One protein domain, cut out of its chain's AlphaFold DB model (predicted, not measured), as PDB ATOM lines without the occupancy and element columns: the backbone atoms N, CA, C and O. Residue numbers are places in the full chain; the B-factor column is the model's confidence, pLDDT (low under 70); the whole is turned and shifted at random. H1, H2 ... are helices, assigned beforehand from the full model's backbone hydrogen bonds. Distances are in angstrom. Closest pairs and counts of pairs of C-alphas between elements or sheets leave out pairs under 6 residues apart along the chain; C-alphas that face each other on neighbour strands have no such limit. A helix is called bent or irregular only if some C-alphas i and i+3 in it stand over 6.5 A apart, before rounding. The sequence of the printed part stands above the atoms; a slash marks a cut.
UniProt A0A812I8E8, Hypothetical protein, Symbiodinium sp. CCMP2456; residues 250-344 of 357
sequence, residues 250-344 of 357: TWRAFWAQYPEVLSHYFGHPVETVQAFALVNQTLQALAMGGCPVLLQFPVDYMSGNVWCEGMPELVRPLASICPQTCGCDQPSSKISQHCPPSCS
ATOM      1  N   THR A 250    -137.871 136.641 232.183       96.06
ATOM      2  CA  THR A 250    -138.904 135.851 232.873       96.06
ATOM      3  C   THR A 250    -140.217 135.864 232.094       96.06
ATOM      4  O   THR A 250    -140.810 134.813 231.846       96.06
ATOM      5  N   TRP A 251    -140.649 137.045 231.646       97.62
ATOM      6  CA  TRP A 251    -141.840 137.235 230.824       97.62
ATOM      7  C   TRP A 251    -141.736 136.483 229.498       97.62
ATOM      8  O   TRP A 251    -142.657 135.771 229.103       97.62
ATOM      9  N   ARG A 252    -140.595 136.596 228.808       98.06
ATOM     10  CA  ARG A 252    -140.371 135.880 227.544       98.06
ATOM     11  C   ARG A 252    -140.332 134.364 227.741       98.06
ATOM     12  O   ARG A 252    -140.907 133.644 226.927       98.06
ATOM     13  N   ALA A 253    -139.706 133.886 228.816       97.19
ATOM     14  CA  ALA A 253    -139.653 132.466 229.153       97.19
ATOM     15  C   ALA A 253    -141.046 131.893 229.456       97.19
ATOM     16  O   ALA A 253    -141.374 130.821 228.954       97.19
ATOM     17  N   PHE A 254    -141.887 132.633 230.189       97.81
ATOM     18  CA  PHE A 254    -143.276 132.253 230.457       97.81
ATOM     19  C   PHE A 254    -144.027 131.932 229.156       97.81
ATOM     20  O   PHE A 254    -144.564 130.837 228.997       97.81
ATOM     21  N   TRP A 255    -143.997 132.826 228.167       98.12
ATOM     22  CA  TRP A 255    -144.691 132.580 226.899       98.12
ATOM     23  C   TRP A 255    -144.025 131.506 226.034       98.12
ATOM     24  O   TRP A 255    -144.724 130.771 225.339       98.12
ATOM     25  N   ALA A 256    -142.697 131.375 226.089       97.81
ATOM     26  CA  ALA A 256    -141.975 130.335 225.355       97.81
ATOM     27  C   ALA A 256    -142.312 128.913 225.844       97.81
ATOM     28  O   ALA A 256    -142.326 127.985 225.040       97.81
ATOM     29  N   GLN A 257    -142.617 128.750 227.135       97.69
ATOM     30  CA  GLN A 257    -142.990 127.465 227.745       97.69
ATOM     31  C   GLN A 257    -144.443 127.048 227.472       97.69
ATOM     32  O   GLN A 257    -144.805 125.897 227.704       97.69
ATOM     33  N   TYR A 258    -145.287 127.950 226.965       98.12
ATOM     34  CA  TYR A 258    -146.721 127.710 226.786       98.12
ATOM     35  C   TYR A 258    -147.067 126.392 226.051       98.12
ATOM     36  O   TYR A 258    -147.936 125.670 226.546       98.12
ATOM     37  N   PRO A 259    -146.428 126.028 224.914       97.81
ATOM     38  CA  PRO A 259    -146.803 124.818 224.179       97.81
ATOM     39  C   PRO A 259    -146.534 123.545 224.981       97.81
ATOM     40  O   PRO A 259    -147.388 122.664 225.047       97.81
ATOM     41  N   GLU A 260    -145.385 123.474 225.652       97.75
ATOM     42  CA  GLU A 260    -144.999 122.336 226.485       97.75
ATOM     43  C   GLU A 260    -145.932 122.199 227.695       97.75
ATOM     44  O   GLU A 260    -146.487 121.125 227.941       97.75
ATOM     45  N   VAL A 261    -146.172 123.308 228.399       97.56
ATOM     46  CA  VAL A 261    -147.014 123.343 229.600       97.56
ATOM     47  C   VAL A 261    -148.449 122.920 229.284       97.56
ATOM     48  O   VAL A 261    -149.003 122.057 229.970       97.56
ATOM     49  N   LEU A 262    -149.058 123.472 228.228       97.75
ATOM     50  CA  LEU A 262    -150.426 123.095 227.869       97.75
ATOM     51  C   LEU A 262    -150.514 121.696 227.262       97.75
ATOM     52  O   LEU A 262    -151.505 121.010 227.500       97.75
ATOM     53  N   SER A 263    -149.490 121.239 226.539       97.75
ATOM     54  CA  SER A 263    -149.460 119.861 226.041       97.75
ATOM     55  C   SER A 263    -149.489 118.854 227.179       97.75
ATOM     56  O   SER A 263    -150.230 117.872 227.125       97.75
ATOM     57  N   HIS A 264    -148.723 119.124 228.236       96.69
ATOM     58  CA  HIS A 264    -148.761 118.307 229.436       96.69
ATOM     59  C   HIS A 264    -150.119 118.402 230.142       96.69
ATOM     60  O   HIS A 264    -150.691 117.380 230.513       96.69
ATOM     61  N   TYR A 265    -150.663 119.612 230.304       96.62
ATOM     62  CA  TYR A 265    -151.953 119.820 230.968       96.62
ATOM     63  C   TYR A 265    -153.114 119.087 230.272       96.62
ATOM     64  O   TYR A 265    -153.924 118.449 230.940       96.62
ATOM     65  N   PHE A 266    -153.185 119.135 228.938       96.69
ATOM     66  CA  PHE A 266    -154.227 118.449 228.166       96.69
ATOM     67  C   PHE A 266    -153.909 116.976 227.863       96.69
ATOM     68  O   PHE A 266    -154.771 116.251 227.366       96.69
ATOM     69  N   GLY A 267    -152.687 116.517 228.144       96.56
ATOM     70  CA  GLY A 267    -152.242 115.150 227.865       96.56
ATOM     71  C   GLY A 267    -152.012 114.847 226.380       96.56
ATOM     72  O   GLY A 267    -151.910 113.680 226.001       96.56
ATOM     73  N   HIS A 268    -151.937 115.868 225.523       96.56
ATOM     74  CA  HIS A 268    -151.636 115.722 224.100       96.56
ATOM     75  C   HIS A 268    -150.935 116.974 223.542       96.56
ATOM     76  O   HIS A 268    -151.214 118.074 224.012       96.56
ATOM     77  N   PRO A 269    -150.092 116.857 222.497       97.56
ATOM     78  CA  PRO A 269    -149.399 118.006 221.911       97.56
ATOM     79  C   PRO A 269    -150.374 119.064 221.374       97.56
ATOM     80  O   PRO A 269    -151.152 118.783 220.451       97.56
ATOM     81  N   VAL A 270    -150.359 120.277 221.930       97.12
ATOM     82  CA  VAL A 270    -151.260 121.367 221.501       97.12
ATOM     83  C   VAL A 270    -150.911 121.906 220.118       97.12
ATOM     84  O   VAL A 270    -151.773 122.451 219.431       97.12
ATOM     85  N   GLU A 271    -149.680 121.686 219.662       97.25
ATOM     86  CA  GLU A 271    -149.188 122.090 218.344       97.25
ATOM     87  C   GLU A 271    -149.911 121.375 217.198       97.25
ATOM     88  O   GLU A 271    -149.897 121.841 216.060       97.25
ATOM     89  N   THR A 272    -150.561 120.246 217.492       96.56
ATOM     90  CA  THR A 272    -151.336 119.472 216.511       96.56
ATOM     91  C   THR A 272    -152.717 120.066 216.234       96.56
ATOM     92  O   THR A 272    -153.366 119.695 215.253       96.56
ATOM     93  N   VAL A 273    -153.178 121.006 217.064       95.75
ATOM     94  CA  VAL A 273    -154.475 121.662 216.893       95.75
ATOM     95  C   VAL A 273    -154.394 122.651 215.731       95.75
ATOM     96  O   VAL A 273    -153.499 123.489 215.672       95.75
ATOM     97  N   GLN A 274    -155.364 122.611 214.812       95.62
ATOM     98  CA  GLN A 274    -155.365 123.447 213.600       95.62
ATOM     99  C   GLN A 274    -155.244 124.956 213.897       95.62
ATOM    100  O   GLN A 274    -154.637 125.699 213.128       95.62
ATOM    101  N   ALA A 275    -155.798 125.407 215.024       94.69
ATOM    102  CA  ALA A 275    -155.741 126.800 215.460       94.69
ATOM    103  C   ALA A 275    -154.380 127.217 216.051       94.69
ATOM    104  O   ALA A 275    -154.156 128.407 216.273       94.69
ATOM    105  N   PHE A 276    -153.446 126.286 216.280       96.75
ATOM    106  CA  PHE A 276    -152.203 126.574 216.996       96.75
ATOM    107  C   PHE A 276    -151.311 127.595 216.279       96.75
ATOM    108  O   PHE A 276    -150.625 128.375 216.930       96.75
ATOM    109  N   ALA A 277    -151.359 127.677 214.946       96.75
ATOM    110  CA  ALA A 277    -150.633 128.714 214.210       96.75
ATOM    111  C   ALA A 277    -151.062 130.138 214.624       96.75
ATOM    112  O   ALA A 277    -150.214 131.019 214.761       96.75
ATOM    113  N   LEU A 278    -152.361 130.353 214.867       96.62
ATOM    114  CA  LEU A 278    -152.898 131.626 215.358       96.62
ATOM    115  C   LEU A 278    -152.537 131.854 216.831       96.62
ATOM    116  O   LEU A 278    -152.174 132.966 217.220       96.62
ATOM    117  N   VAL A 279    -152.585 130.792 217.642       97.19
ATOM    118  CA  VAL A 279    -152.146 130.839 219.044       97.19
ATOM    119  C   VAL A 279    -150.681 131.261 219.115       97.19
ATOM    120  O   VAL A 279    -150.364 132.223 219.800       97.19
ATOM    121  N   ASN A 280    -149.797 130.649 218.330       97.94
ATOM    122  CA  ASN A 280    -148.373 130.977 218.308       97.94
ATOM    123  C   ASN A 280    -148.102 132.442 217.914       97.94
ATOM    124  O   ASN A 280    -147.253 133.094 218.516       97.94
ATOM    125  N   GLN A 281    -148.855 133.000 216.959       97.94
ATOM    126  CA  GLN A 281    -148.769 134.433 216.634       97.94
ATOM    127  C   GLN A 281    -149.172 135.315 217.827       97.94
ATOM    128  O   GLN A 281    -148.514 136.313 218.114       97.94
ATOM    129  N   THR A 282    -150.224 134.918 218.546       97.88
ATOM    130  CA  THR A 282    -150.691 135.611 219.755       97.88
ATOM    131  C   THR A 282    -149.644 135.547 220.871       97.88
ATOM    132  O   THR A 282    -149.321 136.569 221.474       97.88
ATOM    133  N   LEU A 283    -149.042 134.375 221.095       98.00
ATOM    134  CA  LEU A 283    -147.972 134.178 222.076       98.00
ATOM    135  C   LEU A 283    -146.737 135.024 221.752       98.00
ATOM    136  O   LEU A 283    -146.164 135.638 222.646       98.00
ATOM    137  N   GLN A 284    -146.348 135.119 220.476       98.38
ATOM    138  CA  GLN A 284    -145.247 135.986 220.048       98.38
ATOM    139  C   GLN A 284    -145.552 137.466 220.306       98.38
ATOM    140  O   GLN A 284    -144.684 138.198 220.786       98.38
ATOM    141  N   ALA A 285    -146.784 137.909 220.030       98.31
ATOM    142  CA  ALA A 285    -147.210 139.272 220.328       98.31
ATOM    143  C   ALA A 285    -147.156 139.562 221.838       98.31
ATOM    144  O   ALA A 285    -146.619 140.594 222.239       98.31
ATOM    145  N   LEU A 286    -147.642 138.639 222.674       98.31
ATOM    146  CA  LEU A 286    -147.600 138.746 224.136       98.31
ATOM    147  C   LEU A 286    -146.160 138.771 224.668       98.31
ATOM    148  O   LEU A 286    -145.808 139.633 225.476       98.31
ATOM    149  N   ALA A 287    -145.297 137.886 224.165       98.31
ATOM    150  CA  ALA A 287    -143.896 137.799 224.564       98.31
ATOM    151  C   ALA A 287    -143.107 139.081 224.266       98.31
ATOM    152  O   ALA A 287    -142.269 139.485 225.072       98.31
ATOM    153  N   MET A 288    -143.372 139.727 223.126       98.38
ATOM    154  CA  MET A 288    -142.663 140.941 222.711       98.38
ATOM    155  C   MET A 288    -143.281 142.227 223.260       98.38
ATOM    156  O   MET A 288    -142.552 143.164 223.575       98.38
ATOM    157  N   GLY A 289    -144.610 142.303 223.341       98.06
ATOM    158  CA  GLY A 289    -145.310 143.543 223.672       98.06
ATOM    159  C   GLY A 289    -145.637 143.729 225.154       98.06
ATOM    160  O   GLY A 289    -146.064 144.817 225.534       98.06
ATOM    161  N   GLY A 290    -145.413 142.716 225.995       98.06
ATOM    162  CA  GLY A 290    -145.577 142.833 227.444       98.06
ATOM    163  C   GLY A 290    -147.029 142.947 227.895       98.06
ATOM    164  O   GLY A 290    -147.956 142.568 227.177       98.06
ATOM    165  N   CYS A 291    -147.216 143.502 229.095       98.50
ATOM    166  CA  CYS A 291    -148.530 143.665 229.710       98.50
ATOM    167  C   CYS A 291    -149.576 144.322 228.791       98.50
ATOM    168  O   CYS A 291    -150.639 143.725 228.651       98.50
ATOM    169  N   PRO A 292    -149.311 145.439 228.073       98.38
ATOM    170  CA  PRO A 292    -150.336 146.113 227.264       98.38
ATOM    171  C   PRO A 292    -151.011 145.236 226.200       98.38
ATOM    172  O   PRO A 292    -152.151 145.496 225.813       98.38
ATOM    173  N   VAL A 293    -150.332 144.190 225.719       98.44
ATOM    174  CA  VAL A 293    -150.885 143.270 224.714       98.44
ATOM    175  C   VAL A 293    -151.993 142.381 225.291       98.44
ATOM    176  O   VAL A 293    -152.876 141.956 224.547       98.44
ATOM    177  N   LEU A 294    -152.047 142.187 226.614       98.00
ATOM    178  CA  LEU A 294    -153.148 141.478 227.277       98.00
ATOM    179  C   LEU A 294    -154.508 142.163 227.070       98.00
ATOM    180  O   LEU A 294    -155.525 141.484 227.091       98.00
ATOM    181  N   LEU A 295    -154.561 143.475 226.806       97.75
ATOM    182  CA  LEU A 295    -155.825 144.152 226.469       97.75
ATOM    183  C   LEU A 295    -156.403 143.683 225.128       97.75
ATOM    184  O   LEU A 295    -157.615 143.713 224.930       97.75
ATOM    185  N   GLN A 296    -155.536 143.276 224.198       98.19
ATOM    186  CA  GLN A 296    -155.931 142.777 222.880       98.19
ATOM    187  C   GLN A 296    -156.280 141.287 222.936       98.19
ATOM    188  O   GLN A 296    -157.176 140.836 222.226       98.19
ATOM    189  N   PHE A 297    -155.602 140.543 223.815       98.00
ATOM    190  CA  PHE A 297    -155.779 139.103 224.002       98.00
ATOM    191  C   PHE A 297    -156.015 138.773 225.487       98.00
ATOM    192  O   PHE A 297    -155.152 138.175 226.129       98.00
ATOM    193  N   PRO A 298    -157.167 139.171 226.062       97.75
ATOM    194  CA  PRO A 298    -157.409 139.047 227.504       97.75
ATOM    195  C   PRO A 298    -157.650 137.607 227.960       97.75
ATOM    196  O   PRO A 298    -157.516 137.301 229.145       97.75
ATOM    197  N   VAL A 299    -158.015 136.731 227.026       98.06
ATOM    198  CA  VAL A 299    -158.397 135.344 227.279       98.06
ATOM    199  C   VAL A 299    -157.396 134.416 226.609       98.06
ATOM    200  O   VAL A 299    -157.024 134.617 225.452       98.06
ATOM    201  N   ASP A 300    -156.982 133.386 227.334       97.19
ATOM    202  CA  ASP A 300    -156.222 132.280 226.785       97.19
ATOM    203  C   ASP A 300    -157.067 131.501 225.771       97.19
ATOM    204  O   ASP A 300    -158.118 130.957 226.110       97.19
ATOM    205  N   TYR A 301    -156.597 131.409 224.528       95.75
ATOM    206  CA  TYR A 301    -157.341 130.762 223.448       95.75
ATOM    207  C   TYR A 301    -157.603 129.273 223.717       95.75
ATOM    208  O   TYR A 301    -158.642 128.753 223.318       95.75
ATOM    209  N   MET A 302    -156.667 128.584 224.377       96.00
ATOM    210  CA  MET A 302    -156.745 127.135 224.570       96.00
ATOM    211  C   MET A 302    -157.565 126.751 225.804       96.00
ATOM    212  O   MET A 302    -158.367 125.822 225.729       96.00
ATOM    213  N   SER A 303    -157.387 127.446 226.931       96.00
ATOM    214  CA  SER A 303    -158.105 127.128 228.176       96.00
ATOM    215  C   SER A 303    -159.380 127.948 228.400       96.00
ATOM    216  O   SER A 303    -160.205 127.567 229.227       96.00
ATOM    217  N   GLY A 304    -159.554 129.071 227.696       97.00
ATOM    218  CA  GLY A 304    -160.676 129.994 227.890       97.00
ATOM    219  C   GLY A 304    -160.591 130.847 229.162       97.00
ATOM    220  O   GLY A 304    -161.532 131.584 229.454       97.00
ATOM    221  N   ASN A 305    -159.492 130.771 229.922       97.56
ATOM    222  CA  ASN A 305    -159.309 131.546 231.151       97.56
ATOM    223  C   ASN A 305    -158.838 132.975 230.859       97.56
ATOM    224  O   ASN A 305    -158.079 133.219 229.922       97.56
ATOM    225  N   VAL A 306    -159.249 133.930 231.694       97.44
ATOM    226  CA  VAL A 306    -158.782 135.320 231.617       97.44
ATOM    227  C   VAL A 306    -157.395 135.416 232.251       97.44
ATOM    228  O   VAL A 306    -157.231 135.120 233.432       97.44
ATOM    229  N   TRP A 307    -156.392 135.898 231.516       97.62
ATOM    230  CA  TRP A 307    -155.002 135.940 231.998       97.62
ATOM    231  C   TRP A 307    -154.825 136.709 233.312       97.62
ATOM    232  O   TRP A 307    -154.083 136.293 234.203       97.62
ATOM    233  N   CYS A 308    -155.543 137.821 233.451       97.44
ATOM    234  CA  CYS A 308    -155.528 138.648 234.654       97.44
ATOM    235  C   CYS A 308    -156.135 137.959 235.884       97.44
ATOM    236  O   CYS A 308    -155.768 138.300 237.007       97.44
ATOM    237  N   GLU A 309    -157.030 136.990 235.685       96.50
ATOM    238  CA  GLU A 309    -157.634 136.175 236.747       96.50
ATOM    239  C   GLU A 309    -156.878 134.862 236.972       96.50
ATOM    240  O   GLU A 309    -157.068 134.217 237.998       96.50
ATOM    241  N   GLY A 310    -155.987 134.502 236.047       96.94
ATOM    242  CA  GLY A 310    -155.220 133.266 236.081       96.94
ATOM    243  C   GLY A 310    -156.071 132.040 235.781       96.94
ATOM    244  O   GLY A 310    -157.191 132.114 235.282       96.94
ATOM    245  N   MET A 311    -155.504 130.884 236.093       97.31
ATOM    246  CA  MET A 311    -156.146 129.585 235.976       97.31
ATOM    247  C   MET A 311    -155.845 128.826 237.271       97.31
ATOM    248  O   MET A 311    -154.696 128.421 237.453       97.31
ATOM    249  N   PRO A 312    -156.822 128.623 238.175       96.56
ATOM    250  CA  PRO A 312    -156.582 128.027 239.495       96.56
ATOM    251  C   PRO A 312    -155.845 126.682 239.457       96.56
ATOM    252  O   PRO A 312    -155.095 126.356 240.374       96.56
ATOM    253  N   GLU A 313    -156.035 125.944 238.366       97.69
ATOM    254  CA  GLU A 313    -155.424 124.644 238.104       97.69
ATOM    255  C   GLU A 313    -153.977 124.723 237.595       97.69
ATOM    256  O   GLU A 313    -153.269 123.725 237.666       97.69
ATOM    257  N   LEU A 314    -153.508 125.859 237.057       98.00
ATOM    258  CA  LEU A 314    -152.236 125.892 236.320       98.00
ATOM    259  C   LEU A 314    -151.441 127.201 236.396       98.00
ATOM    260  O   LEU A 314    -150.217 127.159 236.520       98.00
ATOM    261  N   VAL A 315    -152.101 128.355 236.298       97.94
ATOM    262  CA  VAL A 315    -151.447 129.652 236.068       97.94
ATOM    263  C   VAL A 315    -151.808 130.623 237.170       97.94
ATOM    264  O   VAL A 315    -152.983 130.905 237.410       97.94
ATOM    265  N   ARG A 316    -150.794 131.196 237.815       97.25
ATOM    266  CA  ARG A 316    -151.018 132.303 238.738       97.25
ATOM    267  C   ARG A 316    -151.574 133.522 237.978       97.25
ATOM    268  O   ARG A 316    -151.118 133.798 236.872       97.25
ATOM    269  N   PRO A 317    -152.507 134.287 238.564       97.38
ATOM    270  CA  PRO A 317    -153.074 135.472 237.922       97.38
ATOM    271  C   PRO A 317    -152.005 136.486 237.505       97.38
ATOM    272  O   PRO A 317    -151.173 136.875 238.326       97.38
ATOM    273  N   LEU A 318    -152.054 136.968 236.256       97.94
ATOM    274  CA  LEU A 318    -151.089 137.961 235.763       97.94
ATOM    275  C   LEU A 318    -151.312 139.363 236.348       97.94
ATOM    276  O   LEU A 318    -150.467 140.231 236.155       97.94
ATOM    277  N   ALA A 319    -152.389 139.596 237.102       96.94
ATOM    278  CA  ALA A 319    -152.645 140.872 237.776       96.94
ATOM    279  C   ALA A 319    -151.545 141.282 238.777       96.94
ATOM    280  O   ALA A 319    -151.394 142.471 239.052       96.94
ATOM    281  N   SER A 320    -150.745 140.338 239.293       95.75
ATOM    282  CA  SER A 320    -149.574 140.670 240.118       95.75
ATOM    283  C   SER A 320    -148.415 141.264 239.310       95.75
ATOM    284  O   SER A 320    -147.637 142.046 239.851       95.75
ATOM    285  N   ILE A 321    -148.298 140.904 238.028       97.44
ATOM    286  CA  ILE A 321    -147.233 141.338 237.106       97.44
ATOM    287  C   ILE A 321    -147.684 142.557 236.290       97.44
ATOM    288  O   ILE A 321    -146.902 143.478 236.050       97.44
ATOM    289  N   CYS A 322    -148.956 142.571 235.896       97.94
ATOM    290  CA  CYS A 322    -149.578 143.549 235.012       97.94
ATOM    291  C   CYS A 322    -150.772 144.256 235.683       97.94
ATOM    292  O   CYS A 322    -151.891 144.188 235.163       97.94
ATOM    293  N   PRO A 323    -150.600 144.891 236.856       96.88
ATOM    294  CA  PRO A 323    -151.721 145.440 237.606       96.88
ATOM    295  C   PRO A 323    -152.512 146.524 236.863       96.88
ATOM    296  O   PRO A 323    -153.733 146.553 236.984       96.88
ATOM    297  N   GLN A 324    -151.870 147.405 236.092       96.62
ATOM    298  CA  GLN A 324    -152.566 148.485 235.383       96.62
ATOM    299  C   GLN A 324    -153.344 147.932 234.195       96.62
ATOM    300  O   GLN A 324    -154.533 148.211 234.041       96.62
ATOM    301  N   THR A 325    -152.705 147.081 233.388       97.25
ATOM    302  CA  THR A 325    -153.394 146.417 232.276       97.25
ATOM    303  C   THR A 325    -154.564 145.560 232.773       97.25
ATOM    304  O   THR A 325    -155.631 145.554 232.162       97.25
ATOM    305  N   CYS A 326    -154.413 144.895 233.918       97.00
ATOM    306  CA  CYS A 326    -155.481 144.119 234.542       97.00
ATOM    307  C   CYS A 326    -156.511 144.967 235.314       97.00
ATOM    308  O   CYS A 326    -157.401 144.409 235.954       97.00
ATOM    309  N   GLY A 327    -156.417 146.299 235.256       95.44
ATOM    310  CA  GLY A 327    -157.403 147.218 235.821       95.44
ATOM    311  C   GLY A 327    -157.432 147.258 237.350       95.44
ATOM    312  O   GLY A 327    -158.474 147.570 237.929       95.44
ATOM    313  N   CYS A 328    -156.320 146.945 238.019       95.19
ATOM    314  CA  CYS A 328    -156.193 147.042 239.475       95.19
ATOM    315  C   CYS A 328    -156.256 148.489 239.984       95.19
ATOM    316  O   CYS A 328    -156.583 148.710 241.148       95.19
ATOM    317  N   ASP A 329    -155.943 149.466 239.133       93.56
ATOM    318  CA  ASP A 329    -156.019 150.902 239.413       93.56
ATOM    319  C   ASP A 329    -157.416 151.496 239.156       93.56
ATOM    320  O   ASP A 329    -157.678 152.658 239.481       93.56
ATOM    321  N   GLN A 330    -158.346 150.715 238.597       91.62
ATOM    322  CA  GLN A 330    -159.681 151.199 238.276       91.62
ATOM    323  C   GLN A 330    -160.605 151.146 239.505       91.62
ATOM    324  O   GLN A 330    -160.766 150.108 240.136       91.62
ATOM    325  N   PRO A 331    -161.334 152.229 239.823       83.00
ATOM    326  CA  PRO A 331    -162.185 152.299 241.014       83.00
ATOM    327  C   PRO A 331    -163.507 151.519 240.895       83.00
ATOM    328  O   PRO A 331    -164.335 151.609 241.805       83.00
ATOM    329  N   SER A 332    -163.753 150.858 239.759       76.00
ATOM    330  CA  SER A 332    -165.014 150.178 239.425       76.00
ATOM    331  C   SER A 332    -164.869 148.669 239.237       76.00
ATOM    332  O   SER A 332    -165.872 147.957 239.276       76.00
ATOM    333  N   SER A 333    -163.641 148.166 239.089       72.25
ATOM    334  CA  SER A 333    -163.372 146.736 239.075       72.25
ATOM    335  C   SER A 333    -163.475 146.215 240.509       72.25
ATOM    336  O   SER A 333    -163.002 146.835 241.466       72.25
ATOM    337  N   LYS A 334    -164.141 145.073 240.695       79.06
ATOM    338  CA  LYS A 334    -164.038 144.315 241.942       79.06
ATOM    339  C   LYS A 334    -162.557 143.964 242.079       79.06
ATOM    340  O   LYS A 334    -162.092 143.103 241.338       79.06
ATOM    341  N   ILE A 335    -161.832 144.691 242.936       74.88
ATOM    342  CA  ILE A 335    -160.378 144.557 243.076       74.88
ATOM    343  C   ILE A 335    -160.083 143.079 243.290       74.88
ATOM    344  O   ILE A 335    -160.517 142.484 244.280       74.88
ATOM    345  N   SER A 336    -159.406 142.482 242.313       83.81
ATOM    346  CA  SER A 336    -158.970 141.102 242.417       83.81
ATOM    347  C   SER A 336    -158.065 140.993 243.639       83.81
ATOM    348  O   SER A 336    -157.199 141.840 243.851       83.81
ATOM    349  N   GLN A 337    -158.230 139.939 244.436       87.00
ATOM    350  CA  GLN A 337    -157.353 139.643 245.580       87.00
ATOM    351  C   GLN A 337    -155.867 139.499 245.184       87.00
ATOM    352  O   GLN A 337    -154.983 139.471 246.038       87.00
ATOM    353  N   HIS A 338    -155.603 139.409 243.878       90.88
ATOM    354  CA  HIS A 338    -154.286 139.286 243.268       90.88
ATOM    355  C   HIS A 338    -153.659 140.636 242.884       90.88
ATOM    356  O   HIS A 338    -152.494 140.676 242.490       90.88
ATOM    357  N   CYS A 339    -154.403 141.739 243.004       94.00
ATOM    358  CA  CYS A 339    -153.880 143.079 242.774       94.00
ATOM    359  C   CYS A 339    -152.937 143.509 243.912       94.00
ATOM    360  O   CYS A 339    -153.251 143.289 245.088       94.00
ATOM    361  N   PRO A 340    -151.817 144.188 243.602       94.56
ATOM    362  CA  PRO A 340    -151.003 144.854 244.608       94.56
ATOM    363  C   PRO A 340    -151.856 145.824 245.443       94.56
ATOM    364  O   PRO A 340    -152.595 146.630 244.874       94.56
ATOM    365  N   PRO A 341    -151.747 145.816 246.781       92.12
ATOM    366  CA  PRO A 341    -152.507 146.736 247.629       92.12
ATOM    367  C   PRO A 341    -152.265 148.218 247.316       92.12
ATOM    368  O   PRO A 341    -153.166 149.036 247.490       92.12
ATOM    369  N   SER A 342    -151.094 148.565 246.779       92.50
ATOM    370  CA  SER A 342    -150.767 149.916 246.300       92.50
ATOM    371  C   SER A 342    -151.646 150.407 245.142       92.50
ATOM    372  O   SER A 342    -151.727 151.611 244.914       92.50
ATOM    373  N   CYS A 343    -152.314 149.501 244.421       92.44
ATOM    374  CA  CYS A 343    -153.272 149.837 243.371       92.44
ATOM    375  C   CYS A 343    -154.632 150.272 243.906       92.44
ATOM    376  O   CYS A 343    -155.403 150.899 243.183       92.44
ATOM    377  N   SER A 344    -154.938 149.957 245.168       88.06
ATOM    378  CA  SER A 344    -156.183 150.398 245.779       88.06
ATOM    379  C   SER A 344    -156.125 151.913 245.977       88.06
ATOM    380  O   SER A 344    -155.601 152.423 246.966       88.06
TER     381      SER A 344
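AT A GLANCE: This is residues 250 to 344 of the 357 residues of the protein "Hypothetical protein" of Symbiodinium sp. CCMP2456 (UniProt A0A812I8E8). There is little regular structure: H1 and H2 form a helical hairpin toward one end, and after short H3 a long stretch without named elements, residues 296 to 344, winds to the other end. The 95 printed residues, under half in the three named helices, are all helix by class, with no named strand. The whole is compact, radius of gyration of the C-alphas 13.9 A, spanning 43 by 26 by 23 A.

HOW THE PARTS SIT: H1, residues 250 to 266, is irregular: C-alphas 256 and 259 are 7.4 A apart. Its residues 251 to 256 alone touch H2, residues 276 to 289, closest at the C-alphas of Arg 252 and Ala 287, 5.0 A; this hairpin runs opposite ways at a shallow tilt of 24 degrees. H3, residues 291 to 295, and H2 only just touch, only at the corner, with 3 pairs of C-alphas within 8 A, the closest those of Leu 286 and Val 293, 5.6 A. H1 and H3 are apart. Every O i to N i+4 pair is within hydrogen-bond range in H2, 10 of 13 in H1 and 0 of 1 in H3, where 2 of 2 O i to N i+3 pairs are.

IN THESE COORDINATES: H1 begins at C-alpha 250 (-138.904, 135.851, 232.873) and measures 23.7 A, H2 19.5 A, H3 8.0 A, ending at C-alpha 295 (-155.825, 144.152, 226.469).

THE WHOLE: The C-alphas farthest apart, of Thr 272 and Ser 344, are 42.9 A apart. The printed part has no cut and no long link between helices, and no printed residue is under 70 in pLDDT.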